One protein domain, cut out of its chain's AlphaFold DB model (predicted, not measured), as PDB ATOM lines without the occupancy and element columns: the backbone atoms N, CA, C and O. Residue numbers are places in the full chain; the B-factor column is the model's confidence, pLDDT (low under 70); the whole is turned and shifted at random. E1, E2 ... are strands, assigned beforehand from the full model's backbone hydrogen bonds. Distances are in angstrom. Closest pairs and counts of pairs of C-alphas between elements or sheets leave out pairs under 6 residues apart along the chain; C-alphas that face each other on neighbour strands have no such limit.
ATOM      1  N   VAL A  38     157.832 159.106 147.416       92.56
ATOM      2  CA  VAL A  38     156.649 159.602 146.717       92.56
ATOM      3  C   VAL A  38     155.866 160.498 147.657       92.56
ATOM      4  O   VAL A  38     155.753 160.241 148.853       92.56
ATOM      5  N   VAL A  39     155.304 161.565 147.099       91.69
ATOM      6  CA  VAL A  39     154.419 162.468 147.829       91.69
ATOM      7  C   VAL A  39     153.009 161.891 147.817       91.69
ATOM      8  O   VAL A  39     152.432 161.693 146.748       91.69
ATOM      9  N   LEU A  40     152.439 161.658 148.998       92.81
ATOM     10  CA  LEU A  40     151.036 161.278 149.155       92.81
ATOM     11  C   LEU A  40     150.217 162.474 149.645       92.81
ATOM     12  O   LEU A  40     150.678 163.265 150.472       92.81
ATOM     13  N   LEU A  41     148.985 162.576 149.150       94.25
ATOM     14  CA  LEU A  41     147.971 163.512 149.629       94.25
ATOM     15  C   LEU A  41     146.888 162.715 150.350       94.25
ATOM     16  O   LEU A  41     146.147 161.949 149.734       94.25
ATOM     17  N   LEU A  42     146.817 162.867 151.667       90.88
ATOM     18  CA  LEU A  42     145.856 162.157 152.500       90.88
ATOM     19  C   LEU A  42     144.571 162.968 152.621       90.88
ATOM     20  O   LEU A  42     144.599 164.105 153.085       90.88
ATOM     21  N   THR A  43     143.450 162.361 152.242       92.50
ATOM     22  CA  THR A  43     142.102 162.896 152.480       92.50
ATOM     23  C   THR A  43     141.489 162.149 153.659       92.50
ATOM     24  O   THR A  43     141.553 160.917 153.705       92.50
ATOM     25  N   LEU A  44     140.932 162.875 154.628       90.56
ATOM     26  CA  LEU A  44     140.502 162.314 155.907       90.56
ATOM     27  C   LEU A  44     138.996 162.488 156.099       90.56
ATOM     28  O   LEU A  44     138.420 163.520 155.770       90.56
ATOM     29  N   LYS A  45     138.369 161.476 156.699       88.81
ATOM     30  CA  LYS A  45     136.976 161.518 157.146       88.81
ATOM     31  C   LYS A  45     136.811 160.701 158.417       88.81
ATOM     32  O   LYS A  45     137.486 159.685 158.585       88.81
ATOM     33  N   ALA A  46     135.891 161.108 159.282       86.81
ATOM     34  CA  ALA A  46     135.470 160.319 160.431       86.81
ATOM     35  C   ALA A  46     133.947 160.182 160.465       86.81
ATOM     36  O   ALA A  46     133.211 160.952 159.853       86.81
ATOM     37  N   ASN A  47     133.466 159.157 161.158       85.62
ATOM     38  CA  ASN A  47     132.047 158.840 161.256       85.62
ATOM     39  C   ASN A  47     131.744 158.390 162.684       85.62
ATOM     40  O   ASN A  47     132.532 157.639 163.262       85.62
ATOM     41  N   LYS A  48     130.600 158.819 163.226       81.62
ATOM     42  CA  LYS A  48     130.132 158.495 164.581       81.62
ATOM     43  C   LYS A  48     131.167 158.834 165.656       81.62
ATOM     44  O   LYS A  48     131.423 158.024 166.548       81.62
ATOM     45  N   PRO A  60     135.324 168.602 165.624       83.88
ATOM     46  CA  PRO A  60     136.425 167.680 165.376       83.88
ATOM     47  C   PRO A  60     137.490 168.238 164.428       83.88
ATOM     48  O   PRO A  60     137.204 168.870 163.406       83.88
ATOM     49  N   MET A  61     138.741 167.904 164.737       88.62
ATOM     50  CA  MET A  61     139.921 168.156 163.911       88.62
ATOM     51  C   MET A  61     140.856 166.963 164.026       88.62
ATOM     52  O   MET A  61     141.208 166.561 165.128       88.62
ATOM     53  N   CYS A  62     141.315 166.453 162.890       88.00
ATOM     54  CA  CYS A  62     142.323 165.408 162.839       88.00
ATOM     55  C   CYS A  62     143.749 165.978 162.808       88.00
ATOM     56  O   CYS A  62     144.062 166.828 161.968       88.00
ATOM     57  N   VAL A  63     144.616 165.470 163.684       91.81
ATOM     58  CA  VAL A  63     146.071 165.675 163.676       91.81
ATOM     59  C   VAL A  63     146.746 164.403 163.177       91.81
ATOM     60  O   VAL A  63     146.514 163.317 163.711       91.81
ATOM     61  N   VAL A  64     147.600 164.541 162.165       91.75
ATOM     62  CA  VAL A  64     148.374 163.440 161.589       91.75
ATOM     63  C   VAL A  64     149.816 163.561 162.050       91.75
ATOM     64  O   VAL A  64     150.454 164.589 161.836       91.75
ATOM     65  N   SER A  65     150.345 162.504 162.656       92.19
ATOM     66  CA  SER A  65     151.736 162.438 163.109       92.19
ATOM     67  C   SER A  65     152.444 161.198 162.580       92.19
ATOM     68  O   SER A  65     151.836 160.138 162.436       92.19
ATOM     69  N   GLN A  66     153.746 161.306 162.347       91.81
ATOM     70  CA  GLN A  66     154.617 160.212 161.936       91.81
ATOM     71  C   GLN A  66     155.645 159.920 163.024       91.81
ATOM     72  O   GLN A  66     156.206 160.832 163.629       91.81
ATOM     73  N   PHE A  67     155.897 158.642 163.281       88.31
ATOM     74  CA  PHE A  67     156.947 158.239 164.205       88.31
ATOM     75  C   PHE A  67     158.312 158.345 163.524       88.31
ATOM     76  O   PHE A  67     158.557 157.668 162.527       88.31
ATOM     77  N   VAL A  68     159.195 159.170 164.078       87.81
ATOM     78  CA  VAL A  68     160.554 159.415 163.576       87.81
ATOM     79  C   VAL A  68     161.586 159.023 164.631       87.81
ATOM     80  O   VAL A  68     161.259 158.909 165.810       87.81
ATOM     81  N   GLY A  69     162.842 158.810 164.229       83.50
ATOM     82  CA  GLY A  69     163.928 158.503 165.173       83.50
ATOM     83  C   GLY A  69     163.952 157.054 165.672       83.50
ATOM     84  O   GLY A  69     164.536 156.758 166.711       83.50
ATOM     85  N   ARG A  70     163.333 156.122 164.933       76.38
ATOM     86  CA  ARG A  70     163.292 154.696 165.301       76.38
ATOM     87  C   ARG A  70     164.681 154.058 165.380       76.38
ATOM     88  O   ARG A  70     164.900 153.188 166.214       76.38
ATOM     89  N   LEU A  71     165.599 154.494 164.518       76.75
ATOM     90  CA  LEU A  71     166.969 153.978 164.447       76.75
ATOM     91  C   LEU A  71     167.927 154.679 165.418       76.75
ATOM     92  O   LEU A  71     168.967 154.127 165.754       76.75
ATOM     93  N   THR A  72     167.580 155.879 165.885       78.31
ATOM     94  CA  THR A  72     168.451 156.712 166.727       78.31
ATOM     95  C   THR A  72     168.193 156.532 168.224       78.31
ATOM     96  O   THR A  72     168.830 157.195 169.033       78.31
ATOM     97  N   GLY A  73     167.244 155.671 168.615       81.06
ATOM     98  CA  GLY A  73     166.843 155.454 170.013       81.06
ATOM     99  C   GLY A  73     165.940 156.549 170.597       81.06
ATOM    100  O   GLY A  73     165.227 156.292 171.562       81.06
ATOM    101  N   ASN A  74     165.874 157.727 169.969       88.38
ATOM    102  CA  ASN A  74     165.049 158.871 170.383       88.38
ATOM    103  C   ASN A  74     163.744 158.945 169.578       88.38
ATOM    104  O   ASN A  74     163.409 159.965 168.963       88.38
ATOM    105  N   GLY A  75     163.027 157.824 169.551       89.75
ATOM    106  CA  GLY A  75     161.788 157.690 168.802       89.75
ATOM    107  C   GLY A  75     160.686 158.602 169.346       89.75
ATOM    108  O   GLY A  75     160.328 158.499 170.518       89.75
ATOM    109  N   HIS A  76     160.126 159.471 168.508       92.12
ATOM    110  CA  HIS A  76     159.036 160.367 168.898       92.12
ATOM    111  C   HIS A  76     158.048 160.595 167.754       92.12
ATOM    112  O   HIS A  76     158.334 160.333 166.585       92.12
ATOM    113  N   TRP A  77     156.856 161.073 168.101       92.31
ATOM    114  CA  TRP A  77     155.838 161.460 167.132       92.31
ATOM    115  C   TRP A  77     156.095 162.888 166.662       92.31
ATOM    116  O   TRP A  77     156.140 163.812 167.472       92.31
ATOM    117  N   LYS A  78     156.254 163.059 165.353       92.75
ATOM    118  CA  LYS A  78     156.377 164.352 164.690       92.75
ATOM    119  C   LYS A  78     155.072 164.664 163.969       92.75
ATOM    120  O   LYS A  78     154.607 163.850 163.176       92.75
ATOM    121  N   GLU A  79     154.502 165.837 164.224       94.50
ATOM    122  CA  GLU A  79     153.303 166.296 163.522       94.50
ATOM    123  C   GLU A  79     153.621 166.510 162.031       94.50
ATOM    124  O   GLU A  79     154.563 167.223 161.680       94.50
ATOM    125  N   CYS A  80     152.857 165.855 161.155       90.31
ATOM    126  CA  CYS A  80     152.930 166.033 159.703       90.31
ATOM    127  C   CYS A  80     151.992 167.146 159.235       90.31
ATOM    128  O   CYS A  80     152.296 167.853 158.278       90.31
ATOM    129  N   GLY A  81     150.842 167.279 159.894       92.19
ATOM    130  CA  GLY A  81     149.859 168.304 159.592       92.19
ATOM    131  C   GLY A  81     148.565 168.115 160.372       92.19
ATOM    132  O   GLY A  81     148.354 167.108 161.054       92.19
ATOM    133  N   ARG A  82     147.685 169.107 160.245       93.56
ATOM    134  CA  ARG A  82     146.373 169.155 160.892       93.56
ATOM    135  C   ARG A  82     145.326 169.529 159.859       93.56
ATOM    136  O   ARG A  82     145.604 170.295 158.941       93.56
ATOM    137  N   THR A  83     144.137 168.985 160.035       91.69
ATOM    138  CA  THR A  83     142.948 169.380 159.274       91.69
ATOM    139  C   THR A  83     142.298 170.614 159.892       91.69
ATOM    140  O   THR A  83     142.677 171.067 160.976       91.69
ATOM    141  N   GLU A  84     141.316 171.177 159.203       91.19
ATOM    142  CA  GLU A  84     140.453 172.209 159.753       91.19
ATOM    143  C   GLU A  84     139.561 171.668 160.883       91.19
ATOM    144  O   GLU A  84     139.291 170.472 160.992       91.19
ATOM    145  N   ARG A  85     139.070 172.571 161.734       88.44
ATOM    146  CA  ARG A  85     137.996 172.245 162.678       88.44
ATOM    147  C   ARG A  85     136.663 172.368 161.961       88.44
ATOM    148  O   ARG A  85     136.382 173.416 161.382       88.44
ATOM    149  N   LEU A  86     135.841 171.328 162.032       85.12
ATOM    150  CA  LEU A  86     134.479 171.368 161.509       85.12
ATOM    151  C   LEU A  86     133.504 171.577 162.654       85.12
ATOM    152  O   LEU A  86     133.505 170.804 163.601       85.12
ATOM    153  N   GLN A  87     132.681 172.617 162.567       79.81
ATOM    154  CA  GLN A  87     131.815 172.988 163.675       79.81
ATOM    155  C   GLN A  87     130.624 172.026 163.814       79.81
ATOM    156  O   GLN A  87     129.954 171.725 162.824       79.81
ATOM    157  N   ASN A  88     130.323 171.588 165.040       74.81
ATOM    158  CA  ASN A  88     129.136 170.794 165.387       74.81
ATOM    159  C   ASN A  88     128.910 169.519 164.534       74.81
ATOM    160  O   ASN A  88     127.764 169.162 164.223       74.81
ATOM    161  N   SER A  89     129.975 168.807 164.152       75.62
ATOM    162  CA  SER A  89     129.876 167.615 163.297       75.62
ATOM    163  C   SER A  89     130.392 166.358 163.990       75.62
ATOM    164  O   SER A  89     131.531 166.296 164.426       75.62
ATOM    165  N   LEU A  90     129.575 165.301 164.027       77.94
ATOM    166  CA  LEU A  90     130.011 163.966 164.471       77.94
ATOM    167  C   LEU A  90     130.497 163.085 163.306       77.94
ATOM    168  O   LEU A  90     131.001 161.983 163.529       77.94
ATOM    169  N   ASN A  91     130.348 163.578 162.072       83.06
ATOM    170  CA  ASN A  91     130.748 162.912 160.834       83.06
ATOM    171  C   ASN A  91     131.577 163.878 159.972       83.06
ATOM    172  O   ASN A  91     131.116 164.290 158.905       83.06
ATOM    173  N   PRO A  92     132.741 164.340 160.457       85.69
ATOM    174  CA  PRO A  92     133.544 165.297 159.717       85.69
ATOM    175  C   PRO A  92     134.114 164.676 158.441       85.69
ATOM    176  O   PRO A  92     134.694 163.587 158.460       85.69
ATOM    177  N   GLU A  93     133.994 165.412 157.346       90.00
ATOM    178  CA  GLU A  93     134.733 165.186 156.109       90.00
ATOM    179  C   GLU A  93     135.604 166.416 155.885       90.00
ATOM    180  O   GLU A  93     135.099 167.489 155.563       90.00
ATOM    181  N   TRP A  94     136.902 166.273 156.154       90.88
ATOM    182  CA  TRP A  94     137.842 167.382 156.055       90.88
ATOM    183  C   TRP A  94     138.270 167.567 154.600       90.88
ATOM    184  O   TRP A  94     138.696 166.617 153.939       90.88
ATOM    185  N   ALA A  95     138.184 168.800 154.113       89.81
ATOM    186  CA  ALA A  95     138.622 169.197 152.785       89.81
ATOM    187  C   ALA A  95     140.149 169.355 152.708       89.81
ATOM    188  O   ALA A  95     140.733 169.173 151.636       89.81
ATOM    189  N   THR A  96     140.814 169.679 153.825       89.81
ATOM    190  CA  THR A  96     142.273 169.843 153.839       89.81
ATOM    191  C   THR A  96     142.970 168.507 153.614       89.81
ATOM    192  O   THR A  96     142.847 167.572 154.409       89.81
ATOM    193  N   GLN A  97     143.774 168.438 152.554       92.12
ATOM    194  CA  GLN A  97     144.629 167.291 152.282       92.12
ATOM    195  C   GLN A  97     145.958 167.418 153.022       92.12
ATOM    196  O   GLN A  97     146.644 168.438 152.925       92.12
ATOM    197  N   ILE A  98     146.360 166.359 153.723       89.38
ATOM    198  CA  ILE A  98     147.650 166.323 154.416       89.38
ATOM    199  C   ILE A  98     148.702 165.730 153.486       89.38
ATOM    200  O   ILE A  98     148.605 164.574 153.072       89.38
ATOM    201  N   ARG A  99     149.719 166.529 153.161       91.75
ATOM    202  CA  ARG A  99     150.853 166.109 152.334       91.75
ATOM    203  C   ARG A  99     151.877 165.363 153.184       91.75
ATOM    204  O   ARG A  99     152.344 165.899 154.184       91.75
ATOM    205  N   ILE A 100     152.268 164.164 152.758       91.06
ATOM    206  CA  ILE A 100     153.335 163.384 153.399       91.06
ATOM    207  C   ILE A 100     154.341 162.874 152.370       91.06
ATOM    208  O   ILE A 100     153.982 162.577 151.230       91.06
ATOM    209  N   GLU A 101     155.598 162.748 152.784       90.06
ATOM    210  CA  GLU A 101     156.630 162.052 152.016       90.06
ATOM    211  C   GLU A 101     156.696 160.593 152.467       90.06
ATOM    212  O   GLU A 101     156.956 160.290 153.635       90.06
ATOM    213  N   TYR A 102     156.411 159.686 151.537       86.62
ATOM    214  CA  TYR A 102     156.426 158.248 151.756       86.62
ATOM    215  C   TYR A 102     157.701 157.632 151.178       86.62
ATOM    216  O   TYR A 102     158.000 157.841 150.003       86.62
ATOM    217  N   PHE A 103     158.428 156.859 151.983       87.94
ATOM    218  CA  PHE A 103     159.653 156.159 151.594       87.94
ATOM    219  C   PHE A 103     159.369 154.656 151.521       87.94
ATOM    220  O   PHE A 103     159.046 154.031 152.529       87.94
ATOM    221  N   PHE A 104     159.505 154.055 150.336       82.44
ATOM    222  CA  PHE A 104     159.138 152.646 150.107       82.44
ATOM    223  C   PHE A 104     159.987 151.647 150.899       82.44
ATOM    224  O   PHE A 104     159.542 150.538 151.190       82.44
ATOM    225  N   GLU A 105     161.215 152.035 151.227       83.19
ATOM    226  CA  GLU A 105     162.191 151.187 151.911       83.19
ATOM    227  C   GLU A 105     162.070 151.262 153.441       83.19
ATOM    228  O   GLU A 105     162.740 150.513 154.152       83.19
ATOM    229  N   GLU A 106     161.184 152.120 153.966       81.88
ATOM    230  CA  GLU A 106     161.016 152.330 155.402       81.88
ATOM    231  C   GLU A 106     159.578 152.066 155.869       81.88
ATOM    232  O   GLU A 106     158.589 152.536 155.309       81.88
ATOM    233  N   LYS A 107     159.443 151.345 156.989       84.81
ATOM    234  CA  LYS A 107     158.158 151.242 157.684       84.81
ATOM    235  C   LYS A 107     157.861 152.554 158.412       84.81
ATOM    236  O   LYS A 107     158.294 152.752 159.545       84.81
ATOM    237  N   GLN A 108     157.038 153.393 157.799       88.25
ATOM    238  CA  GLN A 108     156.575 154.646 158.389       88.25
ATOM    239  C   GLN A 108     155.296 154.430 159.215       88.25
ATOM    240  O   GLN A 108     154.218 154.191 158.674       88.25
ATOM    241  N   SER A 109     155.402 154.508 160.545       91.12
ATOM    242  CA  SER A 109     154.234 154.440 161.437       91.12
ATOM    243  C   SER A 109     153.540 155.799 161.512       91.12
ATOM    244  O   SER A 109     154.182 156.799 161.829       91.12
ATOM    245  N   MET A 110     152.228 155.823 161.278       92.25
ATOM    246  CA  MET A 110     151.404 157.031 161.342       92.25
ATOM    247  C   MET A 110     150.370 156.943 162.466       92.25
ATOM    248  O   MET A 110     149.866 155.862 162.771       92.25
ATOM    249  N   LYS A 111     150.047 158.088 163.067       90.50
ATOM    250  CA  LYS A 111     149.030 158.257 164.107       90.50
ATOM    251  C   LYS A 111     148.050 159.343 163.674       90.50
ATOM    252  O   LYS A 111     148.475 160.392 163.197       90.50
ATOM    253  N   PHE A 112     146.763 159.077 163.865       91.50
ATOM    254  CA  PHE A 112     145.659 159.981 163.558       91.50
ATOM    255  C   PHE A 112     144.882 160.232 164.851       91.50
ATOM    256  O   PHE A 112     144.423 159.278 165.477       91.50
ATOM    257  N   GLU A 113     144.764 161.490 165.269       87.81
ATOM    258  CA  GLU A 113     144.081 161.880 166.511       87.81
ATOM    259  C   GLU A 113     142.962 162.868 166.205       87.81
ATOM    260  O   GLU A 113     143.207 163.820 165.472       87.81
ATOM    261  N   VAL A 114     141.760 162.630 166.745       84.94
ATOM    262  CA  VAL A 114     140.546 163.449 166.567       84.94
ATOM    263  C   VAL A 114     139.945 163.803 167.923       84.94
ATOM    264  O   VAL A 114     139.923 162.911 168.809       84.94
TER     265      VAL A 114
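This is residues 38 to 48 and 60 to 114 of the 114 residues of the protein "C2 domain-containing protein" of Necator americanus (UniProt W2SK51). This is a small elongated sandwich: the two-stranded sheet E1 E4 faces the three-stranded sheet E3 E2 E5, the strands of the one at 30 degrees to those of the other. The link between E2 and E3 reaches one end of the long axis, at Thr 72, and the link between E3 and E4 the other, at Asn 88. The 66 printed residues hold five named strands, E1 to E5 in chain order, and no named helix: all strand, with both sheets antiparallel. The whole is only just loose, close to compact, with a radius of gyration of the C-alphas of 13.4 A and spans of 42 by 24 by 17 A.

Start with E1, residues 38 to 45, and its antiparallel neighbour E4, residues 93 to 103, at 152 degrees; look for N 40 and O 100, 2.9 A apart and within hydrogen-bond range. In the other sheet, E2, residues 63 to 68, is the inner strand. E2 and E3, residues 76 to 82, form a hairpin, with N 66 and O 78 within hydrogen-bond range at 2.8 A. On the other side of E2 is E5, residues 110 to 113, antiparallel at 149 degrees, with N 65 and O 111 within range at 2.9 A. Between the sheets, the closest C-alphas of E3 and E4 are those of Gly 81 and Ile 98, 6.0 A apart. E1 is apart from E3 and E5.

Find C-alpha 38 at (156.649, 159.602, 146.717); E1 runs 22.3 A from there. E2 spans 15.8 A and E3 17.4 A. E4, 26.9 A, bends by 70 degrees at residue 96. E5, 10.2 A, ends at C-alpha 113 (144.081, 161.880, 166.511).

Residues 49 to 59 are not printed; C-alphas 48 and 60 are 11.2 A apart across this cut. The links printed whole are short. No printed residue is under 70 in pLDDT.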